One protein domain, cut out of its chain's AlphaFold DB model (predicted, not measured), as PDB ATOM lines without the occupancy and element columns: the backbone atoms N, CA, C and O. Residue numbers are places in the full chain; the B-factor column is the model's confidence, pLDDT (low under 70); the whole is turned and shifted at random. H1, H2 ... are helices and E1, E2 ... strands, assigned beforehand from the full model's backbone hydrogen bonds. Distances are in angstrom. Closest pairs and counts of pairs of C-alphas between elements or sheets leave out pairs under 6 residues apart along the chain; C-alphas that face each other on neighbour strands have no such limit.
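This is residues 55 to 221 of the 221 residues of an uncharacterized protein of Coccidioides immitis (strain RS) (UniProt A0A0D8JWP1). A strongly twisted wall of seven antiparallel strands has helix H1 packed on one face, with the short helix H2 beside the strands on that same face, while the long hairpin E6 and E7 lies over the other face. The small helix H3 lies off the sheet, its centre the farthest of the elements from the mean of the C-alphas at 17.5 A, and residues 90 to 104, 112 to 123, 127 to 141 and 201 to 215 are long stretches with no named element. The printed part has 167 residues, with E1 E2 H1 E3 H2 E4 H3 E5 E6 E7 E8 E9 along it; the large sheet runs E2 E1 E3 E8 E5 E9 E4. The class is mixed, with 73 residues in named elements, under half. The whole is compact, with a radius of gyration of the C-alphas of 14.7 A, and rounded, spanning 39 by 36 by 31 A.

E1, residues 55 to 59, begins at C-alpha 55 (-12.390, 7.324, 25.757). E2 is residues 62 to 67, 16.7 A long. H1, residues 71 to 84, is 19.8 A long, and E3 is residues 86 to 89. H2 is residues 105 to 111, E4 residues 124 to 126, H3 residues 142 to 146 and E5 residues 157 to 161. E6, residues 169 to 175, is 20.2 A long and starts at (-7.867, 12.046, 43.668); E7, residues 186 to 192, is 19.5 A long. E8 is residues 196 to 200, and E9, residues 216 to 220, ends at C-alpha 220 (-10.946, -9.824, 37.735).

In the large sheet E2 and E4 are the edge strands. E1 and E2 form a hairpin, with N 57 and O 64 2.8 A apart. E3 and E8 are antiparallel at 163 degrees, with N 87 and O 198 2.8 A apart; between E8 and E5, N 158 and O 199 are 2.8 A apart. E9 is the antiparallel neighbour of both E5 and E4, with N 159 and O 219 2.8 A apart between E5 and E9, and N 124 and O 218 2.8 A apart between E4 and E9. E2, H1, E3 and E4, H3, E5 are split strand-helix-strand units, two same-way strands with another strand between them in the sheet, each with a right-handed crossover. H1 and H2 are on one face, making two layers, helices on one face of a sheet. The closest C-alphas of H1 and E3 are those of Ile 81 and Ile 87, 6.0 A apart. H2 has a height over the sheet of 5.8 A and lies over none of its strands. H1 touches H2 with residues 74 to 78 alone, the C-alphas of Lys 74 and Leu 110 being closest at 5.2 A; the tilt of 71 degrees is only just about perpendicular. H3 is not on the sheet and touches no helix. The hairpin E6 and E7 has N 170 and O 191 2.8 A apart. The closest C-alphas of E7 and E3 are those of Ala 191 and Ile 88, 7.4 A apart. Residues 170 to 171 of E6 pair antiparallel with residues 209 to 210. In H1, H2 and H3 every O i to N i+4 pair is within hydrogen-bond range.

The two C-alphas farthest apart are those of His 148 and Lys 167, 41.7 A. The printed part has no cut. The links E3 to H2, H2 to E4, E4 to H3 and E8 to E9 are long. Mean pLDDT of the printed part is 83.6; 27 residues are under 70, among them residues 139 to 152.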
ATOM      1  N   VAL A  55     -12.916   7.172  24.403       94.69
ATOM      2  CA  VAL A  55     -12.390   7.324  25.757       94.69
ATOM      3  C   VAL A  55     -10.964   7.866  25.721       94.69
ATOM      4  O   VAL A  55     -10.192   7.590  24.796       94.69
ATOM      5  N   GLU A  56     -10.613   8.678  26.720       96.31
ATOM      6  CA  GLU A  56      -9.227   9.094  26.941       96.31
ATOM      7  C   GLU A  56      -8.507   7.981  27.708       96.31
ATOM      8  O   GLU A  56      -8.859   7.662  28.845       96.31
ATOM      9  N   LEU A  57      -7.524   7.373  27.053       95.00
ATOM     10  CA  LEU A  57      -6.682   6.315  27.581       95.00
ATOM     11  C   LEU A  57      -5.369   6.931  28.059       95.00
ATOM     12  O   LEU A  57      -4.673   7.590  27.286       95.00
ATOM     13  N   TYR A  58      -5.036   6.708  29.326       94.94
ATOM     14  CA  TYR A  58      -3.737   7.030  29.908       94.94
ATOM     15  C   TYR A  58      -2.923   5.754  30.041       94.94
ATOM     16  O   TYR A  58      -3.441   4.714  30.444       94.94
ATOM     17  N   GLN A  59      -1.650   5.870  29.709       90.81
ATOM     18  CA  GLN A  59      -0.646   4.818  29.750       90.81
ATOM     19  C   GLN A  59       0.689   5.454  30.173       90.81
ATOM     20  O   GLN A  59       0.754   6.675  30.354       90.81
ATOM     21  N   HIS A  60       1.756   4.673  30.317       84.69
ATOM     22  CA  HIS A  60       3.031   5.184  30.839       84.69
ATOM     23  C   HIS A  60       3.579   6.347  29.990       84.69
ATOM     24  O   HIS A  60       4.008   7.376  30.505       84.69
ATOM     25  N   ASN A  61       3.455   6.239  28.664       82.25
ATOM     26  CA  ASN A  61       3.946   7.242  27.709       82.25
ATOM     27  C   ASN A  61       2.993   8.434  27.470       82.25
ATOM     28  O   ASN A  61       3.162   9.182  26.504       82.25
ATOM     29  N   GLY A  62       1.977   8.621  28.317       89.81
ATOM     30  CA  GLY A  62       1.057   9.757  28.264       89.81
ATOM     31  C   GLY A  62      -0.376   9.362  27.926       89.81
ATOM     32  O   GLY A  62      -0.865   8.313  28.340       89.81
ATOM     33  N   LYS A  63      -1.088  10.233  27.206       92.94
ATOM     34  CA  LYS A  63      -2.525  10.075  26.953       92.94
ATOM     35  C   LYS A  63      -2.880  10.093  25.476       92.94
ATOM     36  O   LYS A  63      -2.320  10.866  24.698       92.94
ATOM     37  N   VAL A  64      -3.861   9.281  25.104       94.81
ATOM     38  CA  VAL A  64      -4.366   9.156  23.737       94.81
ATOM     39  C   VAL A  64      -5.880   8.964  23.750       94.81
ATOM     40  O   VAL A  64      -6.436   8.354  24.657       94.81
ATOM     41  N   LYS A  65      -6.574   9.487  22.738       96.12
ATOM     42  CA  LYS A  65      -7.997   9.191  22.535       96.12
ATOM     43  C   LYS A  65      -8.141   7.944  21.679       96.12
ATOM     44  O   LYS A  65      -7.550   7.866  20.602       96.12
ATOM     45  N   VAL A  66      -8.944   6.994  22.138       95.75
ATOM     46  CA  VAL A  66      -9.239   5.754  21.413       95.75
ATOM     47  C   VAL A  66     -10.739   5.534  21.342       95.75
ATOM     48  O   VAL A  66     -11.477   5.969  22.217       95.75
ATOM     49  N   ASP A  67     -11.186   4.835  20.305       95.88
ATOM     50  CA  ASP A  67     -12.574   4.402  20.162       95.88
ATOM     51  C   ASP A  67     -12.637   2.880  20.301       95.88
ATOM     52  O   ASP A  67     -12.240   2.145  19.391       95.88
ATOM     53  N   LEU A  68     -13.118   2.404  21.448       94.94
ATOM     54  CA  LEU A  68     -13.224   0.976  21.745       94.94
ATOM     55  C   LEU A  68     -14.345   0.288  20.958       94.94
ATOM     56  O   LEU A  68     -14.419  -0.936  20.979       94.94
ATOM     57  N   SER A  69     -15.180   1.012  20.206       93.56
ATOM     58  CA  SER A  69     -16.091   0.387  19.238       93.56
ATOM     59  C   SER A  69     -15.334  -0.108  17.999       93.56
ATOM     60  O   SER A  69     -15.744  -1.074  17.350       93.56
ATOM     61  N   LYS A  70     -14.171   0.492  17.702       94.06
ATOM     62  CA  LYS A  70     -13.366   0.188  16.519       94.06
ATOM     63  C   LYS A  70     -12.293  -0.863  16.807       94.06
ATOM     64  O   LYS A  70     -11.625  -0.818  17.842       94.06
ATOM     65  N   PRO A  71     -12.016  -1.763  15.843       92.19
ATOM     66  CA  PRO A  71     -10.946  -2.746  15.969       92.19
ATOM     67  C   PRO A  71      -9.576  -2.120  16.301       92.19
ATOM     68  O   PRO A  71      -8.833  -2.690  17.099       92.19
ATOM     69  N   SER A  72      -9.247  -0.961  15.719       93.56
ATOM     70  CA  SER A  72      -7.983  -0.251  15.959       93.56
ATOM     71  C   SER A  72      -7.851   0.277  17.389       93.56
ATOM     72  O   SER A  72      -6.792   0.106  17.987       93.56
ATOM     73  N   GLY A  73      -8.912   0.856  17.959       94.50
ATOM     74  CA  GLY A  73      -8.905   1.352  19.338       94.50
ATOM     75  C   GLY A  73      -8.741   0.223  20.352       94.50
ATOM     76  O   GLY A  73      -7.879   0.306  21.223       94.50
ATOM     77  N   LYS A  74      -9.467  -0.890  20.165       93.88
ATOM     78  CA  LYS A  74      -9.290  -2.113  20.972       93.88
ATOM     79  C   LYS A  74      -7.851  -2.627  20.919       93.88
ATOM     80  O   LYS A  74      -7.270  -2.959  21.943       93.88
ATOM     81  N   GLN A  75      -7.261  -2.685  19.721       92.12
ATOM     82  CA  GLN A  75      -5.883  -3.150  19.544       92.12
ATOM     83  C   GLN A  75      -4.867  -2.229  20.226       92.12
ATOM     84  O   GLN A  75      -3.902  -2.733  20.792       92.12
ATOM     85  N   ALA A  76      -5.064  -0.911  20.145       93.12
ATOM     86  CA  ALA A  76      -4.195   0.066  20.788       93.12
ATOM     87  C   ALA A  76      -4.238  -0.080  22.315       93.12
ATOM     88  O   ALA A  76      -3.190  -0.173  22.939       93.12
ATOM     89  N   ALA A  77      -5.436  -0.197  22.893       94.06
ATOM     90  CA  ALA A  77      -5.604  -0.378  24.329       94.06
ATOM     91  C   ALA A  77      -5.024  -1.710  24.833       94.06
ATOM     92  O   ALA A  77      -4.325  -1.729  25.839       94.06
ATOM     93  N   LEU A  78      -5.239  -2.816  24.109       91.75
ATOM     94  CA  LEU A  78      -4.632  -4.104  24.466       91.75
ATOM     95  C   LEU A  78      -3.103  -4.056  24.398       91.75
ATOM     96  O   LEU A  78      -2.453  -4.571  25.301       91.75
ATOM     97  N   ARG A  79      -2.529  -3.416  23.369       90.75
ATOM     98  CA  ARG A  79      -1.073  -3.228  23.273       90.75
ATOM     99  C   ARG A  79      -0.537  -2.390  24.422       90.75
ATOM    100  O   ARG A  79       0.464  -2.770  24.997       90.75
ATOM    101  N   ALA A  80      -1.234  -1.326  24.806       92.44
ATOM    102  CA  ALA A  80      -0.847  -0.522  25.959       92.44
ATOM    103  C   ALA A  80      -0.808  -1.354  27.253       92.44
ATOM    104  O   ALA A  80       0.165  -1.283  27.985       92.44
ATOM    105  N   ILE A  81      -1.789  -2.234  27.500       90.94
ATOM    106  CA  ILE A  81      -1.725  -3.153  28.655       90.94
ATOM    107  C   ILE A  81      -0.599  -4.183  28.475       90.94
ATOM    108  O   ILE A  81       0.037  -4.583  29.441       90.94
ATOM    109  N   GLN A  82      -0.317  -4.644  27.260       87.56
ATOM    110  CA  GLN A  82       0.796  -5.567  27.031       87.56
ATOM    111  C   GLN A  82       2.155  -4.899  27.268       87.56
ATOM    112  O   GLN A  82       3.014  -5.522  27.881       87.56
ATOM    113  N   ASP A  83       2.334  -3.655  26.843       86.81
ATOM    114  CA  ASP A  83       3.611  -2.945  26.894       86.81
ATOM    115  C   ASP A  83       3.823  -2.287  28.269       86.81
ATOM    116  O   ASP A  83       4.829  -2.540  28.933       86.81
ATOM    117  N   ASP A  84       2.829  -1.528  28.737       87.50
ATOM    118  CA  ASP A  84       2.891  -0.714  29.958       87.50
ATOM    119  C   ASP A  84       2.282  -1.432  31.181       87.50
ATOM    120  O   ASP A  84       2.377  -0.940  32.301       87.50
ATOM    121  N   ARG A  85       1.666  -2.611  30.995       88.25
ATOM    122  CA  ARG A  85       1.012  -3.448  32.036       88.25
ATOM    123  C   ARG A  85      -0.249  -2.865  32.656       88.25
ATOM    124  O   ARG A  85      -0.968  -3.588  33.346       88.25
ATOM    125  N   TYR A  86      -0.581  -1.620  32.349       93.25
ATOM    126  CA  TYR A  86      -1.824  -0.995  32.761       93.25
ATOM    127  C   TYR A  86      -2.284   0.061  31.762       93.25
ATOM    128  O   TYR A  86      -1.515   0.569  30.950       93.25
ATOM    129  N   ILE A  87      -3.559   0.413  31.870       96.38
ATOM    130  CA  ILE A  87      -4.149   1.616  31.299       96.38
ATOM    131  C   ILE A  87      -5.140   2.213  32.296       96.38
ATOM    132  O   ILE A  87      -5.698   1.510  33.142       96.38
ATOM    133  N   ILE A  88      -5.415   3.507  32.156       96.75
ATOM    134  CA  ILE A  88      -6.535   4.170  32.829       96.75
ATOM    135  C   ILE A  88      -7.467   4.731  31.764       96.75
ATOM    136  O   ILE A  88      -7.060   5.539  30.928       96.75
ATOM    137  N   LEU A  89      -8.726   4.308  31.800       96.31
ATOM    138  CA  LEU A  89      -9.785   4.828  30.948       96.31
ATOM    139  C   LEU A  89     -10.550   5.909  31.718       96.31
ATOM    140  O   LEU A  89     -11.230   5.605  32.704       96.31
ATOM    141  N   ARG A  90     -10.429   7.173  31.293       94.12
ATOM    142  CA  ARG A  90     -11.050   8.288  32.024       94.12
ATOM    143  C   ARG A  90     -12.566   8.272  31.906       94.12
ATOM    144  O   ARG A  90     -13.096   8.152  30.802       94.12
ATOM    145  N   GLY A  91     -13.257   8.432  33.033       91.38
ATOM    146  CA  GLY A  91     -14.726   8.475  33.068       91.38
ATOM    147  C   GLY A  91     -15.413   7.173  32.625       91.38
ATOM    148  O   GLY A  91     -16.589   7.194  32.262       91.38
ATOM    149  N   ALA A  92     -14.686   6.053  32.597       93.12
ATOM    150  CA  ALA A  92     -15.181   4.772  32.105       93.12
ATOM    151  C   ALA A  92     -15.828   3.884  33.182       93.12
ATOM    152  O   ALA A  92     -16.470   2.894  32.822       93.12
ATOM    153  N   ALA A  93     -15.699   4.219  34.470       90.69
ATOM    154  CA  ALA A  93     -16.412   3.575  35.572       90.69
ATOM    155  C   ALA A  93     -17.771   4.265  35.790       90.69
ATOM    156  O   ALA A  93     -17.910   5.185  36.593       90.69
ATOM    157  N   ASP A  94     -18.775   3.812  35.040       77.50
ATOM    158  CA  ASP A  94     -20.079   4.463  34.877       77.50
ATOM    159  C   ASP A  94     -21.202   3.907  35.770       77.50
ATOM    160  O   ASP A  94     -22.340   4.364  35.667       77.50
ATOM    161  N   THR A  95     -20.890   2.993  36.693       77.62
ATOM    162  CA  THR A  95     -21.864   2.435  37.640       77.62
ATOM    163  C   THR A  95     -21.362   2.403  39.084       77.62
ATOM    164  O   THR A  95     -20.186   2.161  39.365       77.62
ATOM    165  N   GLY A  96     -22.297   2.639  40.009       74.69
ATOM    166  CA  GLY A  96     -22.121   2.483  41.450       74.69
ATOM    167  C   GLY A  96     -22.624   1.158  42.006       74.69
ATOM    168  O   GLY A  96     -22.610   0.984  43.225       74.69
ATOM    169  N   SER A  97     -23.109   0.262  41.145       83.19
ATOM    170  CA  SER A  97     -23.591  -1.065  41.514       83.19
ATOM    171  C   SER A  97     -22.480  -2.092  41.335       83.19
ATOM    172  O   SER A  97     -21.905  -2.238  40.257       83.19
ATOM    173  N   ILE A  98     -22.217  -2.848  42.398       84.00
ATOM    174  CA  ILE A  98     -21.282  -3.973  42.362       84.00
ATOM    175  C   ILE A  98     -21.758  -5.085  41.414       84.00
ATOM    176  O   ILE A  98     -20.950  -5.827  40.867       84.00
ATOM    177  N   GLU A  99     -23.062  -5.206  41.192       83.50
ATOM    178  CA  GLU A  99     -23.641  -6.184  40.278       83.50
ATOM    179  C   GLU A  99     -23.400  -5.812  38.811       83.50
ATOM    180  O   GLU A  99     -23.228  -6.707  37.984       83.50
ATOM    181  N   GLU A 100     -23.354  -4.514  38.502       86.75
ATOM    182  CA  GLU A 100     -23.218  -3.982  37.142       86.75
ATOM    183  C   GLU A 100     -21.759  -3.797  36.697       86.75
ATOM    184  O   GLU A 100     -21.489  -3.815  35.498       86.75
ATOM    185  N   VAL A 101     -20.791  -3.652  37.617       89.25
ATOM    186  CA  VAL A 101     -19.382  -3.399  37.233       89.25
ATOM    187  C   VAL A 101     -18.786  -4.498  36.348       89.25
ATOM    188  O   VAL A 101     -17.958  -4.198  35.489       89.25
ATOM    189  N   LYS A 102     -19.235  -5.754  36.495       88.69
ATOM    190  CA  LYS A 102     -18.794  -6.873  35.641       88.69
ATOM    191  C   LYS A 102     -19.195  -6.692  34.172       88.69
ATOM    192  O   LYS A 102     -18.508  -7.202  33.288       88.69
ATOM    193  N   ASP A 103     -20.280  -5.954  33.936       89.00
ATOM    194  CA  ASP A 103     -20.884  -5.729  32.626       89.00
ATOM    195  C   ASP A 103     -20.460  -4.372  32.032       89.00
ATOM    196  O   ASP A 103     -21.087  -3.851  31.106       89.00
ATOM    197  N   ASN A 104     -19.376  -3.777  32.545       91.38
ATOM    198  CA  ASN A 104     -18.879  -2.501  32.051       91.38
ATOM    199  C   ASN A 104     -18.544  -2.572  30.555       91.38
ATOM    200  O   ASN A 104     -17.691  -3.343  30.102       91.38
ATOM    201  N   LYS A 105     -19.201  -1.702  29.783       91.88
ATOM    202  CA  LYS A 105     -19.122  -1.687  28.318       91.88
ATOM    203  C   LYS A 105     -17.701  -1.505  27.781       91.88
ATOM    204  O   LYS A 105     -17.392  -2.060  26.729       91.88
ATOM    205  N   HIS A 106     -16.839  -0.758  28.475       93.38
ATOM    206  CA  HIS A 106     -15.463  -0.520  28.032       93.38
ATOM    207  C   HIS A 106     -14.611  -1.776  28.217       93.38
ATOM    208  O   HIS A 106     -13.918  -2.178  27.282       93.38
ATOM    209  N   THR A 107     -14.728  -2.438  29.372       91.50
ATOM    210  CA  THR A 107     -14.046  -3.711  29.642       91.50
ATOM    211  C   THR A 107     -14.499  -4.799  28.670       91.50
ATOM    212  O   THR A 107     -13.662  -5.442  28.037       91.50
ATOM    213  N   ILE A 108     -15.813  -4.952  28.461       90.50
ATOM    214  CA  ILE A 108     -16.363  -5.913  27.491       90.50
ATOM    215  C   ILE A 108     -15.845  -5.619  26.079       90.50
ATOM    216  O   ILE A 108     -15.384  -6.527  25.383       90.50
ATOM    217  N   ALA A 109     -15.898  -4.357  25.639       92.12
ATOM    218  CA  ALA A 109     -15.454  -3.974  24.303       92.12
ATOM    219  C   ALA A 109     -13.962  -4.259  24.084       92.12
ATOM    220  O   ALA A 109     -13.592  -4.747  23.013       92.12
ATOM    221  N   LEU A 110     -13.123  -3.987  25.086       91.38
ATOM    222  CA  LEU A 110     -11.689  -4.266  25.072       91.38
ATOM    223  C   LEU A 110     -11.408  -5.772  24.958       91.38
ATOM    224  O   LEU A 110     -10.695  -6.207  24.050       91.38
ATOM    225  N   LEU A 111     -12.008  -6.566  25.850       88.44
ATOM    226  CA  LEU A 111     -11.787  -8.010  25.937       88.44
ATOM    227  C   LEU A 111     -12.323  -8.772  24.724       88.44
ATOM    228  O   LEU A 111     -11.781  -9.822  24.379       88.44
ATOM    229  N   SER A 112     -13.303  -8.219  24.000       88.12
ATOM    230  CA  SER A 112     -13.892  -8.846  22.809       88.12
ATOM    231  C   SER A 112     -12.895  -9.114  21.667       88.12
ATOM    232  O   SER A 112     -13.271  -9.739  20.676       88.12
ATOM    233  N   ARG A 113     -11.681  -8.548  21.718       83.81
ATOM    234  CA  ARG A 113     -10.624  -8.745  20.711       83.81
ATOM    235  C   ARG A 113      -9.556  -9.753  21.153       83.81
ATOM    236  O   ARG A 113      -8.685 -10.107  20.362       83.81
ATOM    237  N   THR A 114      -9.613 -10.219  22.393       78.19
ATOM    238  CA  THR A 114      -8.708 -11.260  22.879       78.19
ATOM    239  C   THR A 114      -9.141 -12.634  22.355       78.19
ATOM    240  O   THR A 114     -10.317 -12.873  22.089       78.19
ATOM    241  N   SER A 115      -8.183 -13.538  22.158       66.69
ATOM    242  CA  SER A 115      -8.439 -14.915  21.707       66.69
ATOM    243  C   SER A 115      -8.929 -15.840  22.832       66.69
ATOM    244  O   SER A 115      -9.337 -16.969  22.560       66.69
ATOM    245  N   GLY A 116      -8.876 -15.382  24.088       63.31
ATOM    246  CA  GLY A 116      -9.289 -16.129  25.272       63.31
ATOM    247  C   GLY A 116     -10.737 -15.849  25.675       63.31
ATOM    248  O   GLY A 116     -11.273 -14.772  25.432       63.31
ATOM    249  N   LYS A 117     -11.364 -16.822  26.341       69.56
ATOM    250  CA  LYS A 117     -12.612 -16.596  27.078       69.56
ATOM    251  C   LYS A 117     -12.251 -15.973  28.425       69.56
ATOM    252  O   LYS A 117     -11.996 -16.697  29.378       69.56
ATOM    253  N   PHE A 118     -12.148 -14.650  28.463       78.56
ATOM    254  CA  PHE A 118     -12.103 -13.915  29.724       78.56
ATOM    255  C   PHE A 118     -13.490 -13.989  30.362       78.56
ATOM    256  O   PHE A 118     -14.482 -13.611  29.733       78.56
ATOM    257  N   GLU A 119     -13.563 -14.498  31.586       81.75
ATOM    258  CA  GLU A 119     -14.806 -14.608  32.345       81.75
ATOM    259  C   GLU A 119     -14.684 -13.742  33.590       81.75
ATOM    260  O   GLU A 119     -13.747 -13.886  34.371       81.75
ATOM    261  N   ALA A 120     -15.643 -12.836  33.777       83.44
ATOM    262  CA  ALA A 120     -15.652 -11.979  34.949       83.44
ATOM    263  C   ALA A 120     -15.771 -12.823  36.226       83.44
ATOM    264  O   ALA A 120     -16.696 -13.628  36.377       83.44
ATOM    265  N   SER A 121     -14.877 -12.587  37.181       83.88
ATOM    266  CA  SER A 121     -15.036 -13.061  38.547       83.88
ATOM    267  C   SER A 121     -16.255 -12.408  39.198       83.88
ATOM    268  O   SER A 121     -16.760 -11.380  38.741       83.88
ATOM    269  N   LEU A 122     -16.686 -12.949  40.340       85.56
ATOM    270  CA  LEU A 122     -17.604 -12.212  41.204       85.56
ATOM    271  C   LEU A 122     -16.956 -10.869  41.590       85.56
ATOM    272  O   LEU A 122     -15.821 -10.876  42.081       85.56
ATOM    273  N   PRO A 123     -17.637  -9.735  41.358       88.56
ATOM    274  CA  PRO A 123     -17.140  -8.436  41.774       88.56
ATOM    275  C   PRO A 123     -16.940  -8.368  43.288       88.56
ATOM    276  O   PRO A 123     -17.704  -8.945  44.064       88.56
ATOM    277  N   VAL A 124     -15.916  -7.636  43.715       88.19
ATOM    278  CA  VAL A 124     -15.556  -7.469  45.125       88.19
ATOM    279  C   VAL A 124     -15.683  -6.005  45.515       88.19
ATOM    280  O   VAL A 124     -15.063  -5.134  44.910       88.19
ATOM    281  N   TYR A 125     -16.446  -5.737  46.573       88.12
ATOM    282  CA  TYR A 125     -16.508  -4.428  47.217       88.12
ATOM    283  C   TYR A 125     -15.449  -4.354  48.311       88.12
ATOM    284  O   TYR A 125     -15.430  -5.177  49.234       88.12
ATOM    285  N   ILE A 126     -14.577  -3.352  48.228       85.56
ATOM    286  CA  ILE A 126     -13.559  -3.099  49.241       85.56
ATOM    287  C   ILE A 126     -13.862  -1.757  49.909       85.56
ATOM    288  O   ILE A 126     -13.680  -0.708  49.288       85.56
ATOM    289  N   PRO A 127     -14.300  -1.764  51.182       81.31
ATOM    290  CA  PRO A 127     -14.610  -0.535  51.886       81.31
ATOM    291  C   PRO A 127     -13.341   0.263  52.206       81.31
ATOM    292  O   PRO A 127     -12.287  -0.312  52.490       81.31
ATOM    293  N   ALA A 128     -13.474   1.586  52.273       79.50
ATOM    294  CA  ALA A 128     -12.387   2.549  52.450       79.50
ATOM    295  C   ALA A 128     -11.414   2.214  53.587       79.50
ATOM    296  O   ALA A 128     -10.202   2.379  53.473       79.50
ATOM    297  N   PHE A 129     -11.936   1.733  54.718       77.62
ATOM    298  CA  PHE A 129     -11.110   1.420  55.883       77.62
ATOM    299  C   PHE A 129     -10.165   0.226  55.656       77.62
ATOM    300  O   PHE A 129      -9.181   0.105  56.379       77.62
ATOM    301  N   LYS A 130     -10.442  -0.629  54.659       77.88
ATOM    302  CA  LYS A 130      -9.597  -1.765  54.252       77.88
ATOM    303  C   LYS A 130      -8.601  -1.420  53.141       77.88
ATOM    304  O   LYS A 130      -7.803  -2.284  52.782       77.88
ATOM    305  N   LEU A 131      -8.659  -0.208  52.585       76.19
ATOM    306  CA  LEU A 131      -7.727   0.251  51.547       76.19
ATOM    307  C   LEU A 131      -6.405   0.767  52.131       76.19
ATOM    308  O   LEU A 131      -5.398   0.810  51.432       76.19
ATOM    309  N   LYS A 132      -6.383   1.123  53.421       69.69
ATOM    310  CA  LYS A 132      -5.175   1.626  54.080       69.69
ATOM    311  C   LYS A 132      -4.122   0.530  54.246       69.69
ATOM    312  O   LYS A 132      -4.442  -0.552  54.729       69.69
ATOM    313  N   ASN A 133      -2.868   0.881  53.957       61.97
ATOM    314  CA  ASN A 133      -1.670   0.091  54.265       61.97
ATOM    315  C   ASN A 133      -1.690  -1.338  53.708       61.97
ATOM    316  O   ASN A 133      -1.303  -2.275  54.402       61.97
ATOM    317  N   LYS A 134      -2.149  -1.515  52.467       68.31
ATOM    318  CA  LYS A 134      -1.866  -2.762  51.760       68.31
ATOM    319  C   LYS A 134      -0.505  -2.666  51.095       68.31
ATOM    320  O   LYS A 134      -0.253  -1.713  50.354       68.31
ATOM    321  N   ASP A 135       0.334  -3.653  51.379       79.38
ATOM    322  CA  ASP A 135       1.587  -3.842  50.671       79.38
ATOM    323  C   ASP A 135       1.320  -4.076  49.182       79.38
ATOM    324  O   ASP A 135       0.219  -4.464  48.767       79.38
ATOM    325  N   ILE A 136       2.333  -3.771  48.376       81.94
ATOM    326  CA  ILE A 136       2.337  -4.144  46.969       81.94
ATOM    327  C   ILE A 136       2.394  -5.666  46.903       81.94
ATOM    328  O   ILE A 136       3.172  -6.287  47.619       81.94
ATOM    329  N   GLN A 137       1.531  -6.242  46.078       78.75
ATOM    330  CA  GLN A 137       1.472  -7.677  45.849       78.75
ATOM    331  C   GLN A 137       0.907  -7.934  44.455       78.75
ATOM    332  O   GLN A 137       0.071  -7.172  43.959       78.75
ATOM    333  N   CYS A 138       1.311  -9.032  43.829       74.50
ATOM    334  CA  CYS A 138       0.603  -9.522  42.654       74.50
ATOM    335  C   CYS A 138      -0.801  -9.995  43.051       74.50
ATOM    336  O   CYS A 138      -1.009 -10.584  44.117       74.50
ATOM    337  N   PHE A 139      -1.785  -9.743  42.192       69.06
ATOM    338  CA  PHE A 139      -3.119 -10.297  42.378       69.06
ATOM    339  C   PHE A 139      -3.175 -11.708  41.780       69.06
ATOM    340  O   PHE A 139      -2.740 -11.925  40.656       69.06
ATOM    341  N   LEU A 140      -3.784 -12.651  42.515       64.44
ATOM    342  CA  LEU A 140      -3.979 -14.058  42.113       64.44
ATOM    343  C   LEU A 140      -2.688 -14.903  42.121       64.44
ATOM    344  O   LEU A 140      -1.583 -14.385  42.258       64.44
ATOM    345  N   ASP A 141      -2.842 -16.222  41.950       66.44
ATOM    346  CA  ASP A 141      -1.747 -17.179  41.701       66.44
ATOM    347  C   ASP A 141      -1.155 -16.956  40.289       66.44
ATOM    348  O   ASP A 141      -1.213 -17.832  39.420       66.44
ATOM    349  N   TRP A 142      -0.655 -15.747  40.023       66.00
ATOM    350  CA  TRP A 142      -0.192 -15.304  38.707       66.00
ATOM    351  C   TRP A 142       0.915 -16.205  38.152       66.00
ATOM    352  O   TRP A 142       0.931 -16.465  36.954       66.00
ATOM    353  N   GLU A 143       1.772 -16.752  39.017       67.81
ATOM    354  CA  GLU A 143       2.844 -17.685  38.657       67.81
ATOM    355  C   GLU A 143       2.289 -18.900  37.900       67.81
ATOM    356  O   GLU A 143       2.741 -19.212  36.799       67.81
ATOM    357  N   LYS A 144       1.206 -19.505  38.409       67.12
ATOM    358  CA  LYS A 144       0.539 -20.652  37.765       67.12
ATOM    359  C   LYS A 144      -0.063 -20.288  36.405       67.12
ATOM    360  O   LYS A 144      -0.169 -21.138  35.522       67.12
ATOM    361  N   GLN A 145      -0.481 -19.033  36.230       61.25
ATOM    362  CA  GLN A 145      -1.048 -18.534  34.973       61.25
ATOM    363  C   GLN A 145       0.033 -18.127  33.959       61.25
ATOM    364  O   GLN A 145      -0.195 -18.229  32.751       61.25
ATOM    365  N   ALA A 146       1.200 -17.695  34.442       60.38
ATOM    366  CA  ALA A 146       2.359 -17.296  33.651       60.38
ATOM    367  C   ALA A 146       3.164 -18.499  33.132       60.38
ATOM    368  O   ALA A 146       3.705 -18.427  32.031       60.38
ATOM    369  N   GLU A 147       3.186 -19.623  33.860       59.88
ATOM    370  CA  GLU A 147       3.908 -20.855  33.482       59.88
ATOM    371  C   GLU A 147       3.555 -21.394  32.083       59.88
ATOM    372  O   GLU A 147       4.362 -22.079  31.458       59.88
ATOM    373  N   HIS A 148       2.361 -21.084  31.573       55.97
ATOM    374  CA  HIS A 148       1.818 -21.682  30.350       55.97
ATOM    375  C   HIS A 148       1.572 -20.671  29.219       55.97
ATOM    376  O   HIS A 148       0.975 -21.030  28.201       55.97
ATOM    377  N   LYS A 149       1.994 -19.410  29.377       61.38
ATOM    378  CA  LYS A 149       1.715 -18.331  28.418       61.38
ATOM    379  C   LYS A 149       2.969 -17.543  28.062       61.38
ATOM    380  O   LYS A 149       3.906 -17.431  28.846       61.38
ATOM    381  N   ALA A 150       2.991 -16.995  26.846       61.78
ATOM    382  CA  ALA A 150       4.061 -16.093  26.449       61.78
ATOM    383  C   ALA A 150       4.036 -14.829  27.341       61.78
ATOM    384  O   ALA A 150       2.946 -14.380  27.694       61.78
ATOM    385  N   PRO A 151       5.184 -14.185  27.629       58.53
ATOM    386  CA  PRO A 151       5.270 -12.976  28.472       58.53
ATOM    387  C   PRO A 151       4.414 -11.771  28.036       58.53
ATOM    388  O   PRO A 151       4.284 -10.774  28.750       58.53
ATOM    389  N   ASN A 152       3.863 -11.836  26.823       63.31
ATOM    390  CA  ASN A 152       3.048 -10.787  26.218       63.31
ATOM    391  C   ASN A 152       1.579 -11.202  26.054       63.31
ATOM    392  O   ASN A 152       0.768 -10.389  25.611       63.31
ATOM    393  N   ASP A 153       1.210 -12.433  26.407       72.88
ATOM    394  CA  ASP A 153      -0.183 -12.860  26.391       72.88
ATOM    395  C   ASP A 153      -0.877 -12.386  27.668       72.88
ATOM    396  O   ASP A 153      -0.495 -12.744  28.782       72.88
ATOM    397  N   LEU A 154      -1.939 -11.593  27.507       77.75
ATOM    398  CA  LEU A 154      -2.801 -11.219  28.622       77.75
ATOM    399  C   LEU A 154      -3.512 -12.480  29.124       77.75
ATOM    400  O   LEU A 154      -4.350 -13.070  28.438       77.75
ATOM    401  N   ALA A 155      -3.102 -12.937  30.301       76.56
ATOM    402  CA  ALA A 155      -3.636 -14.126  30.947       76.56
ATOM    403  C   ALA A 155      -4.846 -13.816  31.822       76.56
ATOM    404  O   ALA A 155      -5.808 -14.576  31.805       76.56
ATOM    405  N   CYS A 156      -4.756 -12.699  32.537       82.25
ATOM    406  CA  CYS A 156      -5.752 -12.174  33.446       82.25
ATOM    407  C   CYS A 156      -5.612 -10.650  33.478       82.25
ATOM    408  O   CYS A 156      -4.498 -10.126  33.333       82.25
ATOM    409  N   ILE A 157      -6.724  -9.949  33.678       88.62
ATOM    410  CA  ILE A 157      -6.718  -8.521  33.995       88.62
ATOM    411  C   ILE A 157      -7.475  -8.248  35.294       88.62
ATOM    412  O   ILE A 157      -8.458  -8.911  35.620       88.62
ATOM    413  N   VAL A 158      -7.030  -7.226  36.013       91.44
ATOM    414  CA  VAL A 158      -7.694  -6.693  37.202       91.44
ATOM    415  C   VAL A 158      -8.229  -5.310  36.858       91.44
ATOM    416  O   VAL A 158      -7.499  -4.448  36.365       91.44
ATOM    417  N   CYS A 159      -9.517  -5.109  37.105       93.50
ATOM    418  CA  CYS A 159     -10.222  -3.859  36.868       93.50
ATOM    419  C   CYS A 159     -10.597  -3.215  38.205       93.50
ATOM    420  O   CYS A 159     -11.327  -3.813  39.000       93.50
ATOM    421  N   TYR A 160     -10.144  -1.982  38.433       93.38
ATOM    422  CA  TYR A 160     -10.582  -1.149  39.552       93.38
ATOM    423  C   TYR A 160     -11.542  -0.078  39.052       93.38
ATOM    424  O   TYR A 160     -11.160   0.809  38.288       93.38
ATOM    425  N   HIS A 161     -12.786  -0.144  39.516       93.69
ATOM    426  CA  HIS A 161     -13.805   0.854  39.214       93.69
ATOM    427  C   HIS A 161     -13.789   1.909  40.316       93.69
ATOM    428  O   HIS A 161     -14.264   1.668  41.432       93.69
ATOM    429  N   LEU A 162     -13.235   3.080  40.002       91.19
ATOM    430  CA  LEU A 162     -13.095   4.191  40.939       91.19
ATOM    431  C   LEU A 162     -14.379   5.016  40.963       91.19
ATOM    432  O   LEU A 162     -14.402   6.170  40.557       91.19
ATOM    433  N   TRP A 163     -15.488   4.411  41.376       78.25
ATOM    434  CA  TRP A 163     -16.794   5.066  41.337       78.25
ATOM    435  C   TRP A 163     -16.811   6.416  42.093       78.25
ATOM    436  O   TRP A 163     -16.230   6.524  43.176       78.25
ATOM    437  N   ARG A 164     -17.592   7.384  41.568       72.62
ATOM    438  CA  ARG A 164     -17.923   8.736  42.098       72.62
ATOM    439  C   ARG A 164     -17.120   9.920  41.517       72.62
ATOM    440  O   ARG A 164     -16.764   9.897  40.351       72.62
ATOM    441  N   ASP A 165     -17.032  11.019  42.274       81.44
ATOM    442  CA  ASP A 165     -16.785  12.403  41.833       81.44
ATOM    443  C   ASP A 165     -15.430  12.553  41.130       81.44
ATOM    444  O   ASP A 165     -14.403  12.197  41.693       81.44
ATOM    445  N   ALA A 166     -15.411  13.149  39.936       84.62
ATOM    446  CA  ALA A 166     -14.190  13.390  39.162       84.62
ATOM    447  C   ALA A 166     -13.144  14.266  39.878       84.62
ATOM    448  O   ALA A 166     -11.998  14.339  39.446       84.62
ATOM    449  N   LYS A 167     -13.519  14.939  40.971       85.31
ATOM    450  CA  LYS A 167     -12.597  15.685  41.841       85.31
ATOM    451  C   LYS A 167     -11.869  14.810  42.861       85.31
ATOM    452  O   LYS A 167     -10.992  15.301  43.565       85.31
ATOM    453  N   ASP A 168     -12.261  13.550  42.993       86.56
ATOM    454  CA  ASP A 168     -11.637  12.613  43.913       86.56
ATOM    455  C   ASP A 168     -10.300  12.144  43.359       86.56
ATOM    456  O   ASP A 168     -10.270  11.407  42.381       86.56
ATOM    457  N   GLU A 169      -9.207  12.527  44.008       89.12
ATOM    458  CA  GLU A 169      -7.867  12.046  43.668       89.12
ATOM    459  C   GLU A 169      -7.594  10.668  44.279       89.12
ATOM    460  O   GLU A 169      -7.620  10.479  45.506       89.12
ATOM    461  N   TRP A 170      -7.287   9.718  43.405       88.56
ATOM    462  CA  TRP A 170      -6.852   8.371  43.729       88.56
ATOM    463  C   TRP A 170      -5.372   8.202  43.406       88.56
ATOM    464  O   TRP A 170      -4.894   8.555  42.331       88.56
ATOM    465  N   GLU A 171      -4.666   7.599  44.347       88.81
ATOM    466  CA  GLU A 171      -3.277   7.199  44.233       88.81
ATOM    467  C   GLU A 171      -3.217   5.689  44.037       88.81
ATOM    468  O   GLU A 171      -3.663   4.910  44.886       88.81
ATOM    469  N   TRP A 172      -2.641   5.260  42.924       91.31
ATOM    470  CA  TRP A 172      -2.393   3.854  42.657       91.31
ATOM    471  C   TRP A 172      -0.902   3.650  42.420       91.31
ATOM    472  O   TRP A 172      -0.292   4.385  41.652       91.31
ATOM    473  N   GLU A 173      -0.303   2.693  43.127       91.06
ATOM    474  CA  GLU A 173       1.115   2.367  42.965       91.06
ATOM    475  C   GLU A 173       1.286   0.938  42.486       91.06
ATOM    476  O   GLU A 173       0.590   0.026  42.951       91.06
ATOM    477  N   TYR A 174       2.284   0.760  41.630       89.88
ATOM    478  CA  TYR A 174       2.749  -0.533  41.160       89.88
ATOM    479  C   TYR A 174       4.277  -0.632  41.246       89.88
ATOM    480  O   TYR A 174       4.975   0.386  41.307       89.88
ATOM    481  N   ASP A 175       4.790  -1.859  41.281       89.19
ATOM    482  CA  ASP A 175       6.221  -2.156  41.200       89.19
ATOM    483  C   ASP A 175       6.678  -2.222  39.739       89.19
ATOM    484  O   ASP A 175       6.045  -2.853  38.888       89.19
ATOM    485  N   LYS A 176       7.820  -1.606  39.444       85.19
ATOM    486  CA  LYS A 176       8.400  -1.539  38.097       85.19
ATOM    487  C   LYS A 176       8.964  -2.867  37.594       85.19
ATOM    488  O   LYS A 176       9.414  -2.926  36.452       85.19
ATOM    489  N   GLY A 177       8.921  -3.930  38.392       72.62
ATOM    490  CA  GLY A 177       9.438  -5.262  38.076       72.62
ATOM    491  C   GLY A 177       8.825  -5.943  36.851       72.62
ATOM    492  O   GLY A 177       9.386  -6.921  36.360       72.62
ATOM    493  N   LEU A 178       7.758  -5.398  36.258       67.38
ATOM    494  CA  LEU A 178       7.091  -5.934  35.065       67.38
ATOM    495  C   LEU A 178       6.791  -7.445  35.199       67.38
ATOM    496  O   LEU A 178       5.902  -7.823  35.945       67.38
ATOM    497  N   TRP A 179       7.482  -8.297  34.428       61.03
ATOM    498  CA  TRP A 179       7.320  -9.765  34.409       61.03
ATOM    499  C   TRP A 179       8.292 -10.490  35.360       61.03
ATOM    500  O   TRP A 179       8.264 -11.713  35.476       61.03
ATOM    501  N   LYS A 180       9.228  -9.764  35.973       57.38
ATOM    502  CA  LYS A 180      10.239 -10.316  36.880       57.38
ATOM    503  C   LYS A 180       9.814 -10.105  38.331       57.38
ATOM    504  O   LYS A 180       8.817  -9.445  38.601       57.38
ATOM    505  N   GLU A 181      10.591 -10.689  39.240       65.00
ATOM    506  CA  GLU A 181      10.469 -10.460  40.679       65.00
ATOM    507  C   GLU A 181      10.363  -8.963  41.005       65.00
ATOM    508  O   GLU A 181      10.925  -8.115  40.302       65.00
ATOM    509  N   GLU A 182       9.637  -8.666  42.083       72.44
ATOM    510  CA  GLU A 182       9.476  -7.320  42.622       72.44
ATOM    511  C   GLU A 182      10.842  -6.637  42.769       72.44
ATOM    512  O   GLU A 182      11.775  -7.164  43.380       72.44
ATOM    513  N   THR A 183      10.965  -5.450  42.189       80.38
ATOM    514  CA  THR A 183      12.208  -4.667  42.203       80.38
ATOM    515  C   THR A 183      12.324  -3.796  43.447       80.38
ATOM    516  O   THR A 183      13.414  -3.337  43.786       80.38
ATOM    517  N   GLY A 184      11.202  -3.533  44.121       80.44
ATOM    518  CA  GLY A 184      11.083  -2.540  45.181       80.44
ATOM    519  C   GLY A 184      11.006  -1.104  44.654       80.44
ATOM    520  O   GLY A 184      10.741  -0.187  45.438       80.44
ATOM    521  N   GLU A 185      11.205  -0.889  43.349       86.94
ATOM    522  CA  GLU A 185      11.037   0.405  42.699       86.94
ATOM    523  C   GLU A 185       9.572   0.613  42.334       86.94
ATOM    524  O   GLU A 185       8.987  -0.144  41.561       86.94
ATOM    525  N   LYS A 186       8.974   1.670  42.881       89.31
ATOM    526  CA  LYS A 186       7.539   1.931  42.761       89.31
ATOM    527  C   LYS A 186       7.280   3.116  41.847       89.31
ATOM    528  O   LYS A 186       8.045   4.081  41.837       89.31
ATOM    529  N   GLU A 187       6.176   3.064  41.117       89.94
ATOM    530  CA  GLU A 187       5.638   4.209  40.389       89.94
ATOM    531  C   GLU A 187       4.254   4.550  40.917       89.94
ATOM    532  O   GLU A 187       3.414   3.669  41.092       89.94
ATOM    533  N   LEU A 188       4.037   5.837  41.178       90.19
ATOM    534  CA  LEU A 188       2.744   6.377  41.561       90.19
ATOM    535  C   LEU A 188       2.033   6.897  40.315       90.19
ATOM    536  O   LEU A 188       2.584   7.708  39.572       90.19
ATOM    537  N   VAL A 189       0.788   6.473  40.135       90.62
ATOM    538  CA  VAL A 189      -0.091   6.910  39.057       90.62
ATOM    539  C   VAL A 189      -1.324   7.575  39.654       90.62
ATOM    540  O   VAL A 189      -1.975   7.035  40.553       90.62
ATOM    541  N   GLU A 190      -1.657   8.749  39.126       90.69
ATOM    542  CA  GLU A 190      -2.835   9.510  39.530       90.69
ATOM    543  C   GLU A 190      -4.072   9.114  38.710       90.69
ATOM    544  O   GLU A 190      -4.114   9.215  37.474       90.69
ATOM    545  N   ALA A 191      -5.116   8.712  39.426       92.19
ATOM    546  CA  ALA A 191      -6.436   8.416  38.892       92.19
ATOM    547  C   ALA A 191      -7.494   9.316  39.547       92.19
ATOM    548  O   ALA A 191      -7.262   9.888  40.613       92.19
ATOM    549  N   PHE A 192      -8.656   9.452  38.916       91.50
ATOM    550  CA  PHE A 192      -9.757  10.261  39.429       91.50
ATOM    551  C   PHE A 192     -11.036   9.440  39.589       91.50
ATOM    552  O   PHE A 192     -11.187   8.361  39.011       91.50
ATOM    553  N   GLY A 193     -11.979   9.949  40.382       90.50
ATOM    554  CA  GLY A 193     -13.318   9.371  40.435       90.50
ATOM    555  C   GLY A 193     -13.970   9.322  39.045       90.50
ATOM    556  O   GLY A 193     -13.839  10.234  38.233       90.50
ATOM    557  N   GLY A 194     -14.646   8.218  38.760       91.69
ATOM    558  CA  GLY A 194     -15.183   7.878  37.447       91.69
ATOM    559  C   GLY A 194     -14.192   7.136  36.549       91.69
ATOM    560  O   GLY A 194     -14.606   6.628  35.509       91.69
ATOM    561  N   ASP A 195     -12.919   7.010  36.920       94.94
ATOM    562  CA  ASP A 195     -11.947   6.284  36.104       94.94
ATOM    563  C   ASP A 195     -12.022   4.769  36.300       94.94
ATOM    564  O   ASP A 195     -12.389   4.248  37.358       94.94
ATOM    565  N   LEU A 196     -11.619   4.055  35.251       95.25
ATOM    566  CA  LEU A 196     -11.426   2.614  35.260       95.25
ATOM    567  C   LEU A 196      -9.937   2.314  35.075       95.25
ATOM    568  O   LEU A 196      -9.386   2.554  33.998       95.25
ATOM    569  N   ILE A 197      -9.296   1.786  36.117       95.50
ATOM    570  CA  ILE A 197      -7.925   1.267  36.021       95.50
ATOM    571  C   ILE A 197      -8.022  -0.182  35.550       95.50
ATOM    572  O   ILE A 197      -8.705  -0.984  36.184       95.50
ATOM    573  N   ILE A 198      -7.326  -0.520  34.467       95.00
ATOM    574  CA  ILE A 198      -7.204  -1.890  33.967       95.00
ATOM    575  C   ILE A 198      -5.726  -2.248  33.959       95.00
ATOM    576  O   ILE A 198      -4.932  -1.573  33.313       95.00
ATOM    577  N   CYS A 199      -5.358  -3.317  34.648       91.81
ATOM    578  CA  CYS A 199      -3.974  -3.763  34.762       91.81
ATOM    579  C   CYS A 199      -3.868  -5.267  34.535       91.81
ATOM    580  O   CYS A 199      -4.835  -6.008  34.716       91.81
ATOM    581  N   ALA A 200      -2.699  -5.720  34.102       88.50
ATOM    582  CA  ALA A 200      -2.409  -7.139  33.997       88.50
ATOM    583  C   ALA A 200      -2.413  -7.784  35.393       88.50
ATOM    584  O   ALA A 200      -1.907  -7.200  36.345       88.50
ATOM    585  N   GLY A 201      -2.954  -8.999  35.524       82.25
ATOM    586  CA  GLY A 201      -3.117  -9.651  36.833       82.25
ATOM    587  C   GLY A 201      -1.808  -9.921  37.584       82.25
ATOM    588  O   GLY A 201      -1.790  -9.898  38.809       82.25
ATOM    589  N   TRP A 202      -0.701 -10.110  36.861       80.12
ATOM    590  CA  TRP A 202       0.631 -10.300  37.448       80.12
ATOM    591  C   TRP A 202       1.320  -8.997  37.862       80.12
ATOM    592  O   TRP A 202       2.426  -9.052  38.389       80.12
ATOM    593  N   LEU A 203       0.737  -7.827  37.585       86.38
ATOM    594  CA  LEU A 203       1.350  -6.571  37.987       86.38
ATOM    595  C   LEU A 203       1.313  -6.471  39.515       86.38
ATOM    596  O   LEU A 203       0.243  -6.418  40.125       86.38
ATOM    597  N   ALA A 204       2.493  -6.453  40.131       86.31
ATOM    598  CA  ALA A 204       2.618  -6.218  41.557       86.31
ATOM    599  C   ALA A 204       2.152  -4.791  41.858       86.31
ATOM    600  O   ALA A 204       2.743  -3.810  41.406       86.31
ATOM    601  N   GLN A 205       1.064  -4.670  42.611       87.88
ATOM    602  CA  GLN A 205       0.405  -3.393  42.858       87.88
ATOM    603  C   GLN A 205      -0.259  -3.370  44.224       87.88
ATOM    604  O   GLN A 205      -0.582  -4.408  44.806       87.88
ATOM    605  N   ARG A 206      -0.517  -2.172  44.739       87.19
ATOM    606  CA  ARG A 206      -1.431  -2.010  45.875       87.19
ATOM    607  C   ARG A 206      -2.825  -1.649  45.386       87.19
ATOM    608  O   ARG A 206      -3.028  -1.243  44.244       87.19
ATOM    609  N   LEU A 207      -3.808  -1.785  46.272       87.38
ATOM    610  CA  LEU A 207      -5.149  -1.288  45.980       87.38
ATOM    611  C   LEU A 207      -5.113   0.235  45.771       87.38
ATOM    612  O   LEU A 207      -4.397   0.910  46.518       87.38
ATOM    613  N   PRO A 208      -5.898   0.780  44.820       86.88
ATOM    614  CA  PRO A 208      -6.067   2.218  44.696       86.88
ATOM    615  C   PRO A 208      -6.485   2.801  46.041       86.88
ATOM    616  O   PRO A 208      -7.445   2.339  46.668       86.88
ATOM    617  N   ASN A 209      -5.738   3.795  46.499       83.69
ATOM    618  CA  ASN A 209      -5.984   4.465  47.757       83.69
ATOM    619  C   ASN A 209      -6.391   5.900  47.464       83.69
ATOM    620  O   ASN A 209      -5.702   6.629  46.756       83.69
ATOM    621  N   LEU A 210      -7.517   6.325  48.011       72.19
ATOM    622  CA  LEU A 210      -7.915   7.716  47.899       72.19
ATOM    623  C   LEU A 210      -7.037   8.568  48.829       72.19
ATOM    624  O   LEU A 210      -6.763   8.154  49.960       72.19
ATOM    625  N   LYS A 211      -6.768   9.830  48.471       68.44
ATOM    626  CA  LYS A 211      -6.384  10.874  49.450       68.44
ATOM    627  C   LYS A 211      -7.530  11.208  50.450       68.44
ATOM    628  O   LYS A 211      -7.625  12.318  50.966       68.44
ATOM    629  N   GLY A 212      -8.421  10.249  50.756       59.97
ATOM    630  CA  GLY A 212      -9.598  10.346  51.632       59.97
ATOM    631  C   GLY A 212     -10.213   8.967  51.969       59.97
ATOM    632  O   GLY A 212      -9.536   7.948  51.896       59.97
ATOM    633  N   LYS A 213     -11.494   8.896  52.380       62.62
ATOM    634  CA  LYS A 213     -12.185   7.630  52.732       62.62
ATOM    635  C   LYS A 213     -13.267   7.271  51.703       62.62
ATOM    636  O   LYS A 213     -14.403   7.711  51.876       62.62
ATOM    637  N   ARG A 214     -12.951   6.486  50.666       73.31
ATOM    638  CA  ARG A 214     -13.959   5.945  49.726       73.31
ATOM    639  C   ARG A 214     -13.682   4.499  49.348       73.31
ATOM    640  O   ARG A 214     -12.577   4.012  49.547       73.31
ATOM    641  N   ASP A 215     -14.723   3.833  48.874       81.12
ATOM    642  CA  ASP A 215     -14.724   2.408  48.571       81.12
ATOM    643  C   ASP A 215     -14.352   2.162  47.108       81.12
ATOM    644  O   ASP A 215     -14.527   3.046  46.270       81.12
ATOM    645  N   VAL A 216     -13.882   0.956  46.799       85.06
ATOM    646  CA  VAL A 216     -13.532   0.545  45.434       85.06
ATOM    647  C   VAL A 216     -14.255  -0.748  45.076       85.06
ATOM    648  O   VAL A 216     -14.415  -1.629  45.930       85.06
ATOM    649  N   PHE A 217     -14.663  -0.881  43.814       87.38
ATOM    650  CA  PHE A 217     -15.090  -2.166  43.265       87.38
ATOM    651  C   PHE A 217     -13.962  -2.771  42.432       87.38
ATOM    652  O   PHE A 217     -13.312  -2.070  41.654       87.38
ATOM    653  N   VAL A 218     -13.745  -4.072  42.600       87.50
ATOM    654  CA  VAL A 218     -12.721  -4.837  41.885       87.50
ATOM    655  C   VAL A 218     -13.386  -5.961  41.110       87.50
ATOM    656  O   VAL A 218     -14.185  -6.707  41.677       87.50
ATOM    657  N   VAL A 219     -13.034  -6.101  39.837       85.31
ATOM    658  CA  VAL A 219     -13.442  -7.231  38.998       85.31
ATOM    659  C   VAL A 219     -12.201  -7.808  38.337       85.31
ATOM    660  O   VAL A 219     -11.422  -7.067  37.742       85.31
ATOM    661  N   ASN A 220     -12.014  -9.120  38.439       84.44
ATOM    662  CA  ASN A 220     -10.946  -9.824  37.735       84.44
ATOM    663  C   ASN A 220     -11.548 -10.538  36.527       84.44
ATOM    664  O   ASN A 220     -12.691 -10.987  36.598       84.44
ATOM    665  N   TYR A 221     -10.788 -10.651  35.444       82.50
ATOM    666  CA  TYR A 221     -11.186 -11.361  34.228       82.50
ATOM    667  C   TYR A 221     -10.081 -12.300  33.767       82.50
ATOM    668  O   TYR A 221      -8.894 -11.932  33.953       82.50
TER     669      TYR A 221